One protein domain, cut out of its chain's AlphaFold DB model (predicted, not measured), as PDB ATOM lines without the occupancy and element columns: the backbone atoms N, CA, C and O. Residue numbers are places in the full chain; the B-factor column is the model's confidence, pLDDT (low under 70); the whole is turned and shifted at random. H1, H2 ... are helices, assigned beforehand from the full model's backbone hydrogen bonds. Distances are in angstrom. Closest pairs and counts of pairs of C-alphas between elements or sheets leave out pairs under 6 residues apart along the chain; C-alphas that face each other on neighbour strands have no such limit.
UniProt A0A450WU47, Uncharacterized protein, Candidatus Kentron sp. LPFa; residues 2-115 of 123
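Overview. This is residues 2 to 115 of the 123 residues of an uncharacterized protein of Candidatus Kentron sp. LPFa (UniProt A0A450WU47). Five helices run roughly along the length of an elongated body, and H5 crosses H6 steeply toward one end. Residues 107 to 114 of H6, the longest helix, sit between H1 on one side and the helical hairpin of H3 and H4 on the other, while H2 folds back beside H1. The 114 printed residues, with six named helices, H1 to H6 in chain order, and no named strand, are all helix in class and compact: the radius of gyration of the C-alphas is 15.0 A and the spans are 49 by 30 by 17 A.

Arrangement. H6, residues 93 to 114, is the hub, touching four helices; packing is mostly aligned, neighbours at shallow tilts. H5, residues 67 to 84, touches residues 96 to 106 of H6 with residues 69 to 76 alone, at a steep tilt of 62 degrees; the closest C-alphas, Tyr 73 and Gly 103, are 4.5 A apart. H1, residues 2 to 18, touches residues 107 to 114 of H6 alone, the same way at a shallow 12 degrees, the closest C-alphas being Leu 12 and Arg 111, 6.6 A. H2, residues 23 to 35, makes a hairpin with H1, closest at C-alphas 26 and 17, 5.3 A, and is apart from H6. H4, residues 53 to 65, touches residues 106 to 114 of H6 alone, closest at C-alphas 55 and 113, 5.6 A. H3, residues 41 to 49, makes a hairpin with H4, closest at C-alphas 48 and 56, 5.0 A. Every O i to N i+4 pair is within hydrogen-bond range in H1, H3, H4 and H5, but 7 of 9 in H2 and 15 of 18 in H6.

Along the chain. H6 measures 31.6 A, H5 25.9 A and H1 24.7 A. C-alpha 2 begins H1 at (-18.714, 52.303, -122.530); C-alpha 114 ends H6 at (-13.287, 40.669, -138.408).

Size, cuts and confidence. The farthest C-alphas, Asp 22 and Asn 90, are 49.0 A apart. The printed part has no cut and no long link. Residues 2, 24, 30 to 39 and 81 to 90 have pLDDT under 70.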
ATOM      1  N   TYR A   2     -19.904  52.079-121.682       67.00
ATOM      2  CA  TYR A   2     -18.714  52.303-122.530       67.00
ATOM      3  C   TYR A   2     -17.597  51.257-122.331       67.00
ATOM      4  O   TYR A   2     -17.038  50.747-123.296       67.00
ATOM      5  N   ALA A   3     -17.314  50.893-121.076       73.12
ATOM      6  CA  ALA A   3     -16.334  49.855-120.750       73.12
ATOM      7  C   ALA A   3     -16.720  48.464-121.298       73.12
ATOM      8  O   ALA A   3     -15.844  47.670-121.620       73.12
ATOM      9  N   GLU A   4     -18.019  48.181-121.457       77.56
ATOM     10  CA  GLU A   4     -18.498  46.915-122.034       77.56
ATOM     11  C   GLU A   4     -18.233  46.866-123.543       77.56
ATOM     12  O   GLU A   4     -17.834  45.823-124.051       77.56
ATOM     13  N   PHE A   5     -18.368  47.995-124.257       78.12
ATOM     14  CA  PHE A   5     -17.954  48.090-125.664       78.12
ATOM     15  C   PHE A   5     -16.449  47.829-125.819       78.12
ATOM     16  O   PHE A   5     -16.054  47.033-126.667       78.12
ATOM     17  N   GLU A   6     -15.611  48.434-124.969       79.62
ATOM     18  CA  GLU A   6     -14.161  48.178-124.962       79.62
ATOM     19  C   GLU A   6     -13.842  46.695-124.708       79.62
ATOM     20  O   GLU A   6     -13.049  46.097-125.438       79.62
ATOM     21  N   GLN A   7     -14.487  46.077-123.714       81.31
ATOM     22  CA  GLN A   7     -14.312  44.653-123.413       81.31
ATOM     23  C   GLN A   7     -14.772  43.746-124.560       81.31
ATOM     24  O   GLN A   7     -14.081  42.781-124.896       81.31
ATOM     25  N   LYS A   8     -15.907  44.059-125.195       83.75
ATOM     26  CA  LYS A   8     -16.452  43.259-126.296       83.75
ATOM     27  C   LYS A   8     -15.562  43.332-127.536       83.75
ATOM     28  O   LYS A   8     -15.295  42.300-128.143       83.75
ATOM     29  N   ILE A   9     -15.009  44.502-127.855       82.69
ATOM     30  CA  ILE A   9     -14.042  44.658-128.956       82.69
ATOM     31  C   ILE A   9     -12.765  43.868-128.674       82.69
ATOM     32  O   ILE A   9     -12.294  43.148-129.550       82.69
ATOM     33  N   ARG A  10     -12.234  43.932-127.446       82.00
ATOM     34  CA  ARG A  10     -11.071  43.117-127.047       82.00
ATOM     35  C   ARG A  10     -11.346  41.624-127.206       82.00
ATOM     36  O   ARG A  10     -10.510  40.922-127.765       82.00
ATOM     37  N   SER A  11     -12.521  41.170-126.781       84.75
ATOM     38  CA  SER A  11     -12.927  39.764-126.892       84.75
ATOM     39  C   SER A  11     -13.001  39.309-128.356       84.75
ATOM     40  O   SER A  11     -12.456  38.265-128.692       84.75
ATOM     41  N   LEU A  12     -13.584  40.120-129.248       84.38
ATOM     42  CA  LEU A  12     -13.656  39.824-130.688       84.38
ATOM     43  C   LEU A  12     -12.269  39.747-131.341       84.38
ATOM     44  O   LEU A  12     -12.006  38.888-132.181       84.38
ATOM     45  N   VAL A  13     -11.357  40.634-130.942       81.50
ATOM     46  CA  VAL A  13      -9.978  40.624-131.445       81.50
ATOM     47  C   VAL A  13      -9.228  39.395-130.945       81.50
ATOM     48  O   VAL A  13      -8.522  38.759-131.725       81.50
ATOM     49  N   GLN A  14      -9.408  39.022-129.677       82.50
ATOM     50  CA  GLN A  14      -8.838  37.798-129.113       82.50
ATOM     51  C   GLN A  14      -9.378  36.544-129.810       82.50
ATOM     52  O   GLN A  14      -8.589  35.664-130.143       82.50
ATOM     53  N   GLU A  15     -10.681  36.492-130.103       84.75
ATOM     54  CA  GLU A  15     -11.321  35.411-130.865       84.75
ATOM     55  C   GLU A  15     -10.684  35.268-132.256       84.75
ATOM     56  O   GLU A  15     -10.280  34.172-132.652       84.75
ATOM     57  N   ARG A  16     -10.472  36.383-132.971       82.88
ATOM     58  CA  ARG A  16      -9.778  36.355-134.266       82.88
ATOM     59  C   ARG A  16      -8.335  35.880-134.136       82.88
ATOM     60  O   ARG A  16      -7.900  35.053-134.935       82.88
ATOM     61  N   CYS A  17      -7.599  36.369-133.144       79.94
ATOM     62  CA  CYS A  17      -6.212  35.962-132.925       79.94
ATOM     63  C   CYS A  17      -6.103  34.467-132.594       79.94
ATOM     64  O   CYS A  17      -5.191  33.806-133.076       79.94
ATOM     65  N   ALA A  18      -7.048  33.909-131.834       80.12
ATOM     66  CA  ALA A  18      -7.075  32.486-131.502       80.12
ATOM     67  C   ALA A  18      -7.229  31.580-132.739       80.12
ATOM     68  O   ALA A  18      -6.758  30.447-132.715       80.12
ATOM     69  N   SER A  19      -7.826  32.086-133.827       80.38
ATOM     70  CA  SER A  19      -7.942  31.363-135.106       80.38
ATOM     71  C   SER A  19      -6.642  31.310-135.926       80.38
ATOM     72  O   SER A  19      -6.586  30.615-136.938       80.38
ATOM     73  N   ILE A  20      -5.599  32.047-135.524       80.88
ATOM     74  CA  ILE A  20      -4.304  32.074-136.212       80.88
ATOM     75  C   ILE A  20      -3.482  30.863-135.762       80.88
ATOM     76  O   ILE A  20      -3.207  30.703-134.573       80.88
ATOM     77  N   ALA A  21      -3.084  30.022-136.720       77.75
ATOM     78  CA  ALA A  21      -2.313  28.806-136.451       77.75
ATOM     79  C   ALA A  21      -0.878  29.099-135.984       77.75
ATOM     80  O   ALA A  21      -0.331  28.365-135.166       77.75
ATOM     81  N   ASP A  22      -0.277  30.174-136.496       78.06
ATOM     82  CA  ASP A  22       1.066  30.600-136.116       78.06
ATOM     83  C   ASP A  22       1.041  31.331-134.766       78.06
ATOM     84  O   ASP A  22       0.471  32.418-134.624       78.06
ATOM     85  N   GLU A  23       1.674  30.718-133.768       77.12
ATOM     86  CA  GLU A  23       1.730  31.229-132.401       77.12
ATOM     87  C   GLU A  23       2.474  32.566-132.291       77.12
ATOM     88  O   GLU A  23       2.021  33.452-131.566       77.12
ATOM     89  N   SER A  24       3.543  32.762-133.068       67.00
ATOM     90  CA  SER A  24       4.335  33.999-133.040       67.00
ATOM     91  C   SER A  24       3.545  35.169-133.629       67.00
ATOM     92  O   SER A  24       3.531  36.272-133.077       67.00
ATOM     93  N   ILE A  25       2.817  34.926-134.724       72.69
ATOM     94  CA  ILE A  25       1.929  35.925-135.339       72.69
ATOM     95  C   ILE A  25       0.734  36.220-134.422       72.69
ATOM     96  O   ILE A  25       0.346  37.381-134.262       72.69
ATOM     97  N   ARG A  26       0.170  35.194-133.775       77.88
ATOM     98  CA  ARG A  26      -0.921  35.341-132.804       77.88
ATOM     99  C   ARG A  26      -0.518  36.209-131.616       77.88
ATOM    100  O   ARG A  26      -1.271  37.111-131.251       77.88
ATOM    101  N   GLU A  27       0.645  35.964-131.018       73.19
ATOM    102  CA  GLU A  27       1.148  36.755-129.890       73.19
ATOM    103  C   GLU A  27       1.473  38.194-130.297       73.19
ATOM    104  O   GLU A  27       1.094  39.133-129.591       73.19
ATOM    105  N   PHE A  28       2.095  38.388-131.465       71.25
ATOM    106  CA  PHE A  28       2.388  39.715-132.001       71.25
ATOM    107  C   PHE A  28       1.108  40.536-132.204       71.25
ATOM    108  O   PHE A  28       0.973  41.623-131.637       71.25
ATOM    109  N   ILE A  29       0.119  40.000-132.923       71.62
ATOM    110  CA  ILE A  29      -1.155  40.693-133.168       71.62
ATOM    111  C   ILE A  29      -1.944  40.872-131.860       71.62
ATOM    112  O   ILE A  29      -2.507  41.944-131.616       71.62
ATOM    113  N   GLY A  30      -1.938  39.867-130.980       69.38
ATOM    114  CA  GLY A  30      -2.554  39.942-129.657       69.38
ATOM    115  C   GLY A  30      -1.940  41.034-128.776       69.38
ATOM    116  O   GLY A  30      -2.657  41.693-128.021       69.38
ATOM    117  N   SER A  31      -0.636  41.297-128.903       68.12
ATOM    118  CA  SER A  31       0.026  42.401-128.201       68.12
ATOM    119  C   SER A  31      -0.465  43.768-128.693       68.12
ATOM    120  O   SER A  31      -0.729  44.648-127.877       68.12
ATOM    121  N   CYS A  32      -0.721  43.911-129.998       65.56
ATOM    122  CA  CYS A  32      -1.258  45.132-130.591       65.56
ATOM    123  C   CYS A  32      -2.714  45.416-130.164       65.56
ATOM    124  O   CYS A  32      -3.165  46.561-130.221       65.56
ATOM    125  N   ALA A  33      -3.466  44.396-129.734       65.62
ATOM    126  CA  ALA A  33      -4.845  44.531-129.257       65.62
ATOM    127  C   ALA A  33      -4.957  45.143-127.845       65.62
ATOM    128  O   ALA A  33      -6.044  45.556-127.433       65.62
ATOM    129  N   LYS A  34      -3.849  45.215-127.092       61.66
ATOM    130  CA  LYS A  34      -3.827  45.781-125.733       61.66
ATOM    131  C   LYS A  34      -4.077  47.293-125.716       61.66
ATOM    132  O   LYS A  34      -4.616  47.795-124.733       61.66
ATOM    133  N   ASP A  35      -3.816  47.969-126.835       57.09
ATOM    134  CA  ASP A  35      -3.938  49.425-126.983       57.09
ATOM    135  C   ASP A  35      -5.331  49.900-127.425       57.09
ATOM    136  O   ASP A  35      -5.509  51.061-127.796       57.09
ATOM    137  N   VAL A  36      -6.351  49.034-127.398       60.53
ATOM    138  CA  VAL A  36      -7.727  49.467-127.669       60.53
ATOM    139  C   VAL A  36      -8.228  50.282-126.479       60.53
ATOM    140  O   VAL A  36      -8.680  49.732-125.467       60.53
ATOM    141  N   HIS A  37      -8.116  51.598-126.623       53.97
ATOM    142  CA  HIS A  37      -8.595  52.614-125.701       53.97
ATOM    143  C   HIS A  37      -9.288  53.718-126.489       53.97
ATOM    144  O   HIS A  37      -8.785  54.160-127.518       53.97
ATOM    145  N   GLY A  38     -10.428  54.204-125.994       57.09
ATOM    146  CA  GLY A  38     -11.021  55.408-126.575       57.09
ATOM    147  C   GLY A  38     -11.814  55.164-127.859       57.09
ATOM    148  O   GLY A  38     -11.897  56.072-128.667       57.09
ATOM    149  N   VAL A  39     -12.416  53.981-128.019       68.88
ATOM    150  CA  VAL A  39     -12.909  53.408-129.285       68.88
ATOM    151  C   VAL A  39     -13.909  54.283-130.040       68.88
ATOM    152  O   VAL A  39     -15.121  54.090-129.970       68.88
ATOM    153  N   LYS A  40     -13.407  55.245-130.808       84.00
ATOM    154  CA  LYS A  40     -14.149  55.863-131.902       84.00
ATOM    155  C   LYS A  40     -14.211  54.868-133.055       84.00
ATOM    156  O   LYS A  40     -13.390  53.956-133.165       84.00
ATOM    157  N   THR A  41     -15.145  55.079-133.973       84.19
ATOM    158  CA  THR A  41     -15.216  54.293-135.215       84.19
ATOM    159  C   THR A  41     -13.923  54.395-136.034       84.19
ATOM    160  O   THR A  41     -13.540  53.436-136.697       84.19
ATOM    161  N   SER A  42     -13.182  55.505-135.920       84.62
ATOM    162  CA  SER A  42     -11.837  55.662-136.495       84.62
ATOM    163  C   SER A  42     -10.802  54.708-135.898       84.62
ATOM    164  O   SER A  42      -9.972  54.179-136.634       84.62
ATOM    165  N   ASP A  43     -10.858  54.464-134.590       83.69
ATOM    166  CA  ASP A  43      -9.893  53.609-133.895       83.69
ATOM    167  C   ASP A  43     -10.175  52.137-134.210       83.69
ATOM    168  O   ASP A  43      -9.251  51.369-134.476       83.69
ATOM    169  N   MET A  44     -11.460  51.766-134.303       84.62
ATOM    170  CA  MET A  44     -11.882  50.456-134.816       84.62
ATOM    171  C   MET A  44     -11.403  50.228-136.251       84.62
ATOM    172  O   MET A  44     -10.839  49.180-136.554       84.62
ATOM    173  N   ALA A  45     -11.573  51.219-137.129       85.62
ATOM    174  CA  ALA A  45     -11.095  51.151-138.506       85.62
ATOM    175  C   ALA A  45      -9.562  51.012-138.575       85.62
ATOM    176  O   ALA A  45      -9.050  50.248-139.392       85.62
ATOM    177  N   GLY A  46      -8.827  51.715-137.706       83.56
ATOM    178  CA  GLY A  46      -7.374  51.581-137.576       83.56
ATOM    179  C   GLY A  46      -6.947  50.188-137.111       83.56
ATOM    180  O   GLY A  46      -5.981  49.638-137.636       83.56
ATOM    181  N   LEU A  47      -7.696  49.589-136.183       81.25
ATOM    182  CA  LEU A  47      -7.462  48.226-135.714       81.25
ATOM    183  C   LEU A  47      -7.726  47.191-136.814       81.25
ATOM    184  O   LEU A  47      -6.884  46.325-137.039       81.25
ATOM    185  N   LEU A  48      -8.837  47.316-137.544       83.31
ATOM    186  CA  LEU A  48      -9.156  46.448-138.683       83.31
ATOM    187  C   LEU A  48      -8.107  46.547-139.791       83.31
ATOM    188  O   LEU A  48      -7.735  45.535-140.375       83.31
ATOM    189  N   ASN A  49      -7.560  47.740-140.024       84.56
ATOM    190  CA  ASN A  49      -6.509  47.945-141.016       84.56
ATOM    191  C   ASN A  49      -5.242  47.120-140.738       84.56
ATOM    192  O   ASN A  49      -4.504  46.822-141.673       84.56
ATOM    193  N   ARG A  50      -4.991  46.724-139.480       81.69
ATOM    194  CA  ARG A  50      -3.867  45.838-139.123       81.69
ATOM    195  C   ARG A  50      -4.048  44.412-139.652       81.69
ATOM    196  O   ARG A  50      -3.057  43.725-139.858       81.69
ATOM    197  N   PHE A  51      -5.288  43.991-139.901       77.62
ATOM    198  CA  PHE A  51      -5.623  42.713-140.541       77.62
ATOM    199  C   PHE A  51      -5.699  42.821-142.076       77.62
ATOM    200  O   PHE A  51      -5.768  41.803-142.762       77.62
ATOM    201  N   GLY A  52      -5.667  44.042-142.620       82.12
ATOM    202  CA  GLY A  52      -5.703  44.344-144.052       82.12
ATOM    203  C   GLY A  52      -6.674  45.482-144.386       82.12
ATOM    204  O   GLY A  52      -7.666  45.696-143.687       82.12
ATOM    205  N   SER A  53      -6.419  46.210-145.478       86.00
ATOM    206  CA  SER A  53      -7.256  47.352-145.886       86.00
ATOM    207  C   SER A  53      -8.698  46.951-146.204       86.00
ATOM    208  O   SER A  53      -9.617  47.685-145.853       86.00
ATOM    209  N   ALA A  54      -8.911  45.753-146.756       85.50
ATOM    210  CA  ALA A  54     -10.241  45.223-147.055       85.50
ATOM    211  C   ALA A  54     -11.143  45.148-145.806       85.50
ATOM    212  O   ALA A  54     -12.302  45.549-145.862       85.50
ATOM    213  N   TYR A  55     -10.602  44.733-144.654       86.06
ATOM    214  CA  TYR A  55     -11.346  44.669-143.387       86.06
ATOM    215  C   TYR A  55     -11.834  46.054-142.954       86.06
ATOM    216  O   TYR A  55     -12.989  46.239-142.561       86.06
ATOM    217  N   LYS A  56     -10.946  47.048-143.056       87.75
ATOM    218  CA  LYS A  56     -11.271  48.448-142.785       87.75
ATOM    219  C   LYS A  56     -12.346  48.953-143.748       87.75
ATOM    220  O   LYS A  56     -13.298  49.587-143.300       87.75
ATOM    221  N   GLU A  57     -12.194  48.699-145.042       89.38
ATOM    222  CA  GLU A  57     -13.117  49.163-146.081       89.38
ATOM    223  C   GLU A  57     -14.516  48.570-145.899       89.38
ATOM    224  O   GLU A  57     -15.489  49.322-145.908       89.38
ATOM    225  N   THR A  58     -14.628  47.265-145.625       88.38
ATOM    226  CA  THR A  58     -15.911  46.606-145.330       88.38
ATOM    227  C   THR A  58     -16.614  47.250-144.138       88.38
ATOM    228  O   THR A  58     -17.795  47.590-144.219       88.38
ATOM    229  N   PHE A  59     -15.892  47.470-143.037       89.19
ATOM    230  CA  PHE A  59     -16.455  48.122-141.857       89.19
ATOM    231  C   PHE A  59     -16.872  49.571-142.134       89.19
ATOM    232  O   PHE A  59     -17.960  49.995-141.740       89.19
ATOM    233  N   GLN A  60     -16.033  50.339-142.833       90.12
ATOM    234  CA  GLN A  60     -16.330  51.728-143.172       90.12
ATOM    235  C   GLN A  60     -17.523  51.844-144.121       90.12
ATOM    236  O   GLN A  60     -18.317  52.768-143.959       90.12
ATOM    237  N   GLN A  61     -17.672  50.921-145.071       91.12
ATOM    238  CA  GLN A  61     -18.818  50.901-145.972       91.12
ATOM    239  C   GLN A  61     -20.109  50.619-145.199       91.12
ATOM    240  O   GLN A  61     -21.014  51.445-145.240       91.12
ATOM    241  N   LYS A  62     -20.148  49.562-144.374       87.94
ATOM    242  CA  LYS A  62     -21.315  49.270-143.520       87.94
ATOM    243  C   LYS A  62     -21.658  50.429-142.587       87.94
ATOM    244  O   LYS A  62     -22.815  50.799-142.433       87.94
ATOM    245  N   THR A  63     -20.648  51.065-142.003       88.31
ATOM    246  CA  THR A  63     -20.862  52.224-141.128       88.31
ATOM    247  C   THR A  63     -21.451  53.422-141.889       88.31
ATOM    248  O   THR A  63     -22.307  54.119-141.348       88.31
ATOM    249  N   LYS A  64     -21.032  53.655-143.142       89.00
ATOM    250  CA  LYS A  64     -21.614  54.692-144.014       89.00
ATOM    251  C   LYS A  64     -23.059  54.372-144.390       89.00
ATOM    252  O   LYS A  64     -23.900  55.263-144.320       89.00
ATOM    253  N   ASP A  65     -23.339  53.117-144.732       89.44
ATOM    254  CA  ASP A  65     -24.680  52.658-145.108       89.44
ATOM    255  C   ASP A  65     -25.670  52.797-143.933       89.44
ATOM    256  O   ASP A  65     -26.854  53.065-144.130       89.44
ATOM    257  N   TYR A  66     -25.170  52.712-142.694       87.88
ATOM    258  CA  TYR A  66     -25.939  52.857-141.455       87.88
ATOM    259  C   TYR A  66     -25.485  54.069-140.622       87.88
ATOM    260  O   TYR A  66     -25.221  53.976-139.419       87.88
ATOM    261  N   GLN A  67     -25.456  55.249-141.248       87.00
ATOM    262  CA  GLN A  67     -24.986  56.505-140.643       87.00
ATOM    263  C   GLN A  67     -25.679  56.870-139.311       87.00
ATOM    264  O   GLN A  67     -25.089  57.505-138.428       87.00
ATOM    265  N   ARG A  68     -26.936  56.442-139.136       87.25
ATOM    266  CA  ARG A  68     -27.684  56.591-137.881       87.25
ATOM    267  C   ARG A  68     -26.991  55.860-136.725       87.25
ATOM    268  O   ARG A  68     -26.760  56.475-135.686       87.25
ATOM    269  N   ALA A  69     -26.616  54.595-136.919       83.75
ATOM    270  CA  ALA A  69     -25.921  53.796-135.910       83.75
ATOM    271  C   ALA A  69     -24.551  54.403-135.568       83.75
ATOM    272  O   ALA A  69     -24.195  54.512-134.394       83.75
ATOM    273  N   GLU A  70     -23.823  54.906-136.573       87.44
ATOM    274  CA  GLU A  70     -22.551  55.606-136.351       87.44
ATOM    275  C   GLU A  70     -22.725  56.849-135.463       87.44
ATOM    276  O   GLU A  70     -21.946  57.087-134.537       87.44
ATOM    277  N   THR A  71     -23.764  57.641-135.731       87.25
ATOM    278  CA  THR A  71     -24.064  58.862-134.973       87.25
ATOM    279  C   THR A  71     -24.384  58.538-133.516       87.25
ATOM    280  O   THR A  71     -23.839  59.158-132.602       87.25
ATOM    281  N   PHE A  72     -25.217  57.524-133.279       84.56
ATOM    282  CA  PHE A  72     -25.559  57.092-131.927       84.56
ATOM    283  C   PHE A  72     -24.355  56.538-131.169       84.56
ATOM    284  O   PHE A  72     -24.139  56.904-130.014       84.56
ATOM    285  N   TYR A  73     -23.513  55.754-131.835       84.94
ATOM    286  CA  TYR A  73     -22.267  55.278-131.255       84.94
ATOM    287  C   TYR A  73     -21.324  56.439-130.881       84.94
ATOM    288  O   TYR A  73     -20.807  56.493-129.762       84.94
ATOM    289  N   LYS A  74     -21.152  57.436-131.765       85.00
ATOM    290  CA  LYS A  74     -20.374  58.659-131.473       85.00
ATOM    291  C   LYS A  74     -20.919  59.413-130.257       85.00
ATOM    292  O   LYS A  74     -20.126  59.930-129.465       85.00
ATOM    293  N   ASN A  75     -22.237  59.436-130.067       83.12
ATOM    294  CA  ASN A  75     -22.853  60.046-128.889       83.12
ATOM    295  C   ASN A  75     -22.513  59.285-127.597       83.12
ATOM    296  O   ASN A  75     -22.248  59.933-126.588       83.12
ATOM    297  N   ILE A  76     -22.413  57.948-127.616       80.00
ATOM    298  CA  ILE A  76     -21.937  57.161-126.455       80.00
ATOM    299  C   ILE A  76     -20.510  57.571-126.073       80.00
ATOM    300  O   ILE A  76     -20.223  57.848-124.905       80.00
ATOM    301  N   VAL A  77     -19.613  57.633-127.064       78.50
ATOM    302  CA  VAL A  77     -18.201  58.000-126.861       78.50
ATOM    303  C   VAL A  77     -18.082  59.429-126.322       78.50
ATOM    304  O   VAL A  77     -17.340  59.680-125.370       78.50
ATOM    305  N   THR A  78     -18.845  60.359-126.897       79.81
ATOM    306  CA  THR A  78     -18.839  61.779-126.521       79.81
ATOM    307  C   THR A  78     -19.386  61.990-125.112       79.81
ATOM    308  O   THR A  78     -18.770  62.697-124.315       79.81
ATOM    309  N   ASN A  79     -20.492  61.327-124.766       74.44
ATOM    310  CA  ASN A  79     -21.116  61.450-123.452       74.44
ATOM    311  C   ASN A  79     -20.212  60.895-122.332       74.44
ATOM    312  O   ASN A  79     -20.080  61.501-121.268       74.44
ATOM    313  N   ARG A  80     -19.468  59.806-122.595       70.75
ATOM    314  CA  ARG A  80     -18.422  59.308-121.680       70.75
ATOM    315  C   ARG A  80     -17.337  60.358-121.433       70.75
ATOM    316  O   ARG A  80     -16.926  60.553-120.292       70.75
ATOM    317  N   HIS A  81     -16.888  61.044-122.482       67.38
ATOM    318  CA  HIS A  81     -15.861  62.081-122.371       67.38
ATOM    319  C   HIS A  81     -16.365  63.294-121.572       67.38
ATOM    320  O   HIS A  81     -15.669  63.789-120.689       67.38
ATOM    321  N   GLN A  82     -17.608  63.723-121.806       69.56
ATOM    322  CA  GLN A  82     -18.242  64.821-121.063       69.56
ATOM    323  C   GLN A  82     -18.475  64.484-119.585       69.56
ATOM    324  O   GLN A  82     -18.216  65.323-118.720       69.56
ATOM    325  N   THR A  83     -18.906  63.254-119.292       67.12
ATOM    326  CA  THR A  83     -19.114  62.769-117.920       67.12
ATOM    327  C   THR A  83     -17.787  62.656-117.166       67.12
ATOM    328  O   THR A  83     -17.683  63.122-116.036       67.12
ATOM    329  N   ALA A  84     -16.740  62.115-117.802       61.38
ATOM    330  CA  ALA A  84     -15.409  61.999-117.199       61.38
ATOM    331  C   ALA A  84     -14.742  63.362-116.940       61.38
ATOM    332  O   ALA A  84     -14.025  63.521-115.957       61.38
ATOM    333  N   HIS A  85     -15.004  64.365-117.785       66.44
ATOM    334  CA  HIS A  85     -14.495  65.728-117.607       66.44
ATOM    335  C   HIS A  85     -15.393  66.629-116.742       66.44
ATOM    336  O   HIS A  85     -15.198  67.842-116.732       66.44
ATOM    337  N   SER A  86     -16.360  66.064-116.002       57.00
ATOM    338  CA  SER A  86     -17.268  66.806-115.105       57.00
ATOM    339  C   SER A  86     -18.042  67.944-115.790       57.00
ATOM    340  O   SER A  86     -18.479  68.886-115.134       57.00
ATOM    341  N   ARG A  87     -18.225  67.879-117.116       57.84
ATOM    342  CA  ARG A  87     -18.887  68.936-117.901       57.84
ATOM    343  C   ARG A  87     -20.411  68.821-117.953       57.84
ATOM    344  O   ARG A  87     -21.017  69.638-118.626       57.84
ATOM    345  N   GLY A  88     -21.011  67.862-117.240       52.53
ATOM    346  CA  GLY A  88     -22.465  67.701-117.120       52.53
ATOM    347  C   GLY A  88     -23.166  67.556-118.474       52.53
ATOM    348  O   GLY A  88     -23.555  68.540-119.092       52.53
ATOM    349  N   GLY A  89     -23.334  66.325-118.960       61.94
ATOM    350  CA  GLY A  89     -24.113  66.077-120.175       61.94
ATOM    351  C   GLY A  89     -25.617  66.170-119.900       61.94
ATOM    352  O   GLY A  89     -26.116  65.477-119.018       61.94
ATOM    353  N   ASN A  90     -26.356  66.958-120.688       66.12
ATOM    354  CA  ASN A  90     -27.830  67.040-120.655       66.12
ATOM    355  C   ASN A  90     -28.518  65.804-121.281       66.12
ATOM    356  O   ASN A  90     -29.591  65.918-121.865       66.12
ATOM    357  N   THR A  91     -27.895  64.625-121.228       73.31
ATOM    358  CA  THR A  91     -28.447  63.412-121.843       73.31
ATOM    359  C   THR A  91     -29.368  62.696-120.866       73.31
ATOM    360  O   THR A  91     -28.969  62.335-119.760       73.31
ATOM    361  N   THR A  92     -30.597  62.444-121.294       79.94
ATOM    362  CA  THR A  92     -31.582  61.690-120.519       79.94
ATOM    363  C   THR A  92     -31.256  60.194-120.489       79.94
ATOM    364  O   THR A  92     -30.604  59.647-121.380       79.94
ATOM    365  N   VAL A  93     -31.777  59.478-119.488       78.50
ATOM    366  CA  VAL A  93     -31.617  58.013-119.378       78.50
ATOM    367  C   VAL A  93     -32.198  57.281-120.599       78.50
ATOM    368  O   VAL A  93     -31.629  56.287-121.052       78.50
ATOM    369  N   GLN A  94     -33.301  57.780-121.168       81.50
ATOM    370  CA  GLN A  94     -33.902  57.209-122.379       81.50
ATOM    371  C   GLN A  94     -32.996  57.360-123.605       81.50
ATOM    372  O   GLN A  94     -32.857  56.415-124.381       81.50
ATOM    373  N   GLU A  95     -32.344  58.511-123.767       78.12
ATOM    374  CA  GLU A  95     -31.375  58.719-124.844       78.12
ATOM    375  C   GLU A  95     -30.162  57.808-124.674       78.12
ATOM    376  O   GLU A  95     -29.771  57.152-125.633       78.12
ATOM    377  N   VAL A  96     -29.631  57.668-123.456       76.56
ATOM    378  CA  VAL A  96     -28.524  56.737-123.176       76.56
ATOM    379  C   VAL A  96     -28.896  55.299-123.546       76.56
ATOM    380  O   VAL A  96     -28.101  54.609-124.184       76.56
ATOM    381  N   LYS A  97     -30.110  54.851-123.205       81.31
ATOM    382  CA  LYS A  97     -30.604  53.522-123.591       81.31
ATOM    383  C   LYS A  97     -30.667  53.362-125.111       81.31
ATOM    384  O   LYS A  97     -30.171  52.375-125.643       81.31
ATOM    385  N   ARG A  98     -31.221  54.347-125.819       80.00
ATOM    386  CA  ARG A  98     -31.308  54.311-127.284       80.00
ATOM    387  C   ARG A  98     -29.929  54.316-127.938       80.00
ATOM    388  O   ARG A  98     -29.700  53.599-128.906       80.00
ATOM    389  N   PHE A  99     -28.999  55.101-127.395       82.69
ATOM    390  CA  PHE A  99     -27.621  55.137-127.868       82.69
ATOM    391  C   PHE A  99     -26.970  53.764-127.693       82.69
ATOM    392  O   PHE A  99     -26.293  53.296-128.597       82.69
ATOM    393  N   TYR A 100     -27.217  53.102-126.561       80.19
ATOM    394  CA  TYR A 100     -26.713  51.762-126.281       80.19
ATOM    395  C   TYR A 100     -27.195  50.712-127.281       80.19
ATOM    396  O   TYR A 100     -26.374  49.976-127.825       80.19
ATOM    397  N   GLU A 101     -28.505  50.653-127.520       85.19
ATOM    398  CA  GLU A 101     -29.127  49.693-128.437       85.19
ATOM    399  C   GLU A 101     -28.600  49.882-129.866       85.19
ATOM    400  O   GLU A 101     -28.134  48.934-130.490       85.19
ATOM    401  N   GLU A 102     -28.570  51.122-130.354       85.69
ATOM    402  CA  GLU A 102     -28.079  51.447-131.702       85.69
ATOM    403  C   GLU A 102     -26.553  51.291-131.815       85.69
ATOM    404  O   GLU A 102     -26.029  50.922-132.864       85.69
ATOM    405  N   GLY A 103     -25.811  51.526-130.731       81.56
ATOM    406  CA  GLY A 103     -24.361  51.351-130.695       81.56
ATOM    407  C   GLY A 103     -23.926  49.899-130.896       81.56
ATOM    408  O   GLY A 103     -22.843  49.661-131.428       81.56
ATOM    409  N   HIS A 104     -24.763  48.926-130.519       86.38
ATOM    410  CA  HIS A 104     -24.475  47.506-130.738       86.38
ATOM    411  C   HIS A 104     -24.384  47.146-132.217       86.38
ATOM    412  O   HIS A 104     -23.545  46.331-132.578       86.38
ATOM    413  N   ILE A 105     -25.136  47.834-133.074       88.62
ATOM    414  CA  ILE A 105     -25.086  47.631-134.522       88.62
ATOM    415  C   ILE A 105     -23.662  47.891-135.054       88.62
ATOM    416  O   ILE A 105     -23.158  47.157-135.899       88.62
ATOM    417  N   VAL A 106     -22.954  48.885-134.504       86.62
ATOM    418  CA  VAL A 106     -21.550  49.157-134.867       86.62
ATOM    419  C   VAL A 106     -20.619  48.025-134.418       86.62
ATOM    420  O   VAL A 106     -19.671  47.694-135.132       86.62
ATOM    421  N   LEU A 107     -20.884  47.400-133.264       85.50
ATOM    422  CA  LEU A 107     -20.139  46.209-132.839       85.50
ATOM    423  C   LEU A 107     -20.414  45.008-133.736       85.50
ATOM    424  O   LEU A 107     -19.495  44.227-133.981       85.50
ATOM    425  N   ASP A 108     -21.642  44.864-134.218       89.19
ATOM    426  CA  ASP A 108     -22.009  43.787-135.128       89.19
ATOM    427  C   ASP A 108     -21.272  43.957-136.461       89.19
ATOM    428  O   ASP A 108     -20.630  43.016-136.922       89.19
ATOM    429  N   PHE A 109     -21.195  45.177-137.006       89.75
ATOM    430  CA  PHE A 109     -20.375  45.453-138.195       89.75
ATOM    431  C   PHE A 109     -18.894  45.154-137.974       89.75
ATOM    432  O   PHE A 109     -18.227  44.620-138.860       89.75
ATOM    433  N   PHE A 110     -18.364  45.506-136.798       85.44
ATOM    434  CA  PHE A 110     -16.980  45.212-136.440       85.44
ATOM    435  C   PHE A 110     -16.733  43.698-136.356       85.44
ATOM    436  O   PHE A 110     -15.743  43.207-136.900       85.44
ATOM    437  N   ARG A 111     -17.654  42.950-135.732       87.50
ATOM    438  CA  ARG A 111     -17.623  41.483-135.668       87.50
ATOM    439  C   ARG A 111     -17.657  40.876-137.064       87.50
ATOM    440  O   ARG A 111     -16.805  40.056-137.367       87.50
ATOM    441  N   GLU A 112     -18.606  41.277-137.900       87.56
ATOM    442  CA  GLU A 112     -18.781  40.741-139.255       87.56
ATOM    443  C   GLU A 112     -17.569  41.004-140.147       87.56
ATOM    444  O   GLU A 112     -17.185  40.139-140.931       87.56
ATOM    445  N   ALA A 113     -16.954  42.184-140.027       84.25
ATOM    446  CA  ALA A 113     -15.731  42.493-140.757       84.25
ATOM    447  C   ALA A 113     -14.568  41.600-140.300       84.25
ATOM    448  O   ALA A 113     -13.798  41.127-141.128       84.25
ATOM    449  N   LEU A 114     -14.433  41.368-138.991       82.88
ATOM    450  CA  LEU A 114     -13.287  40.669-138.408       82.88
ATOM    451  C   LEU A 114     -13.408  39.136-138.443       82.88
ATOM    452  O   LEU A 114     -12.402  38.438-138.581       82.88
ATOM    453  N   LEU A 115     -14.628  38.626-138.304       83.25
ATOM    454  CA  LEU A 115     -14.988  37.211-138.239       83.25
ATOM    455  C   LEU A 115     -16.034  36.900-139.319       83.25
ATOM    456  O   LEU A 115     -17.183  36.594-138.988       83.25
TER     457      LEU A 115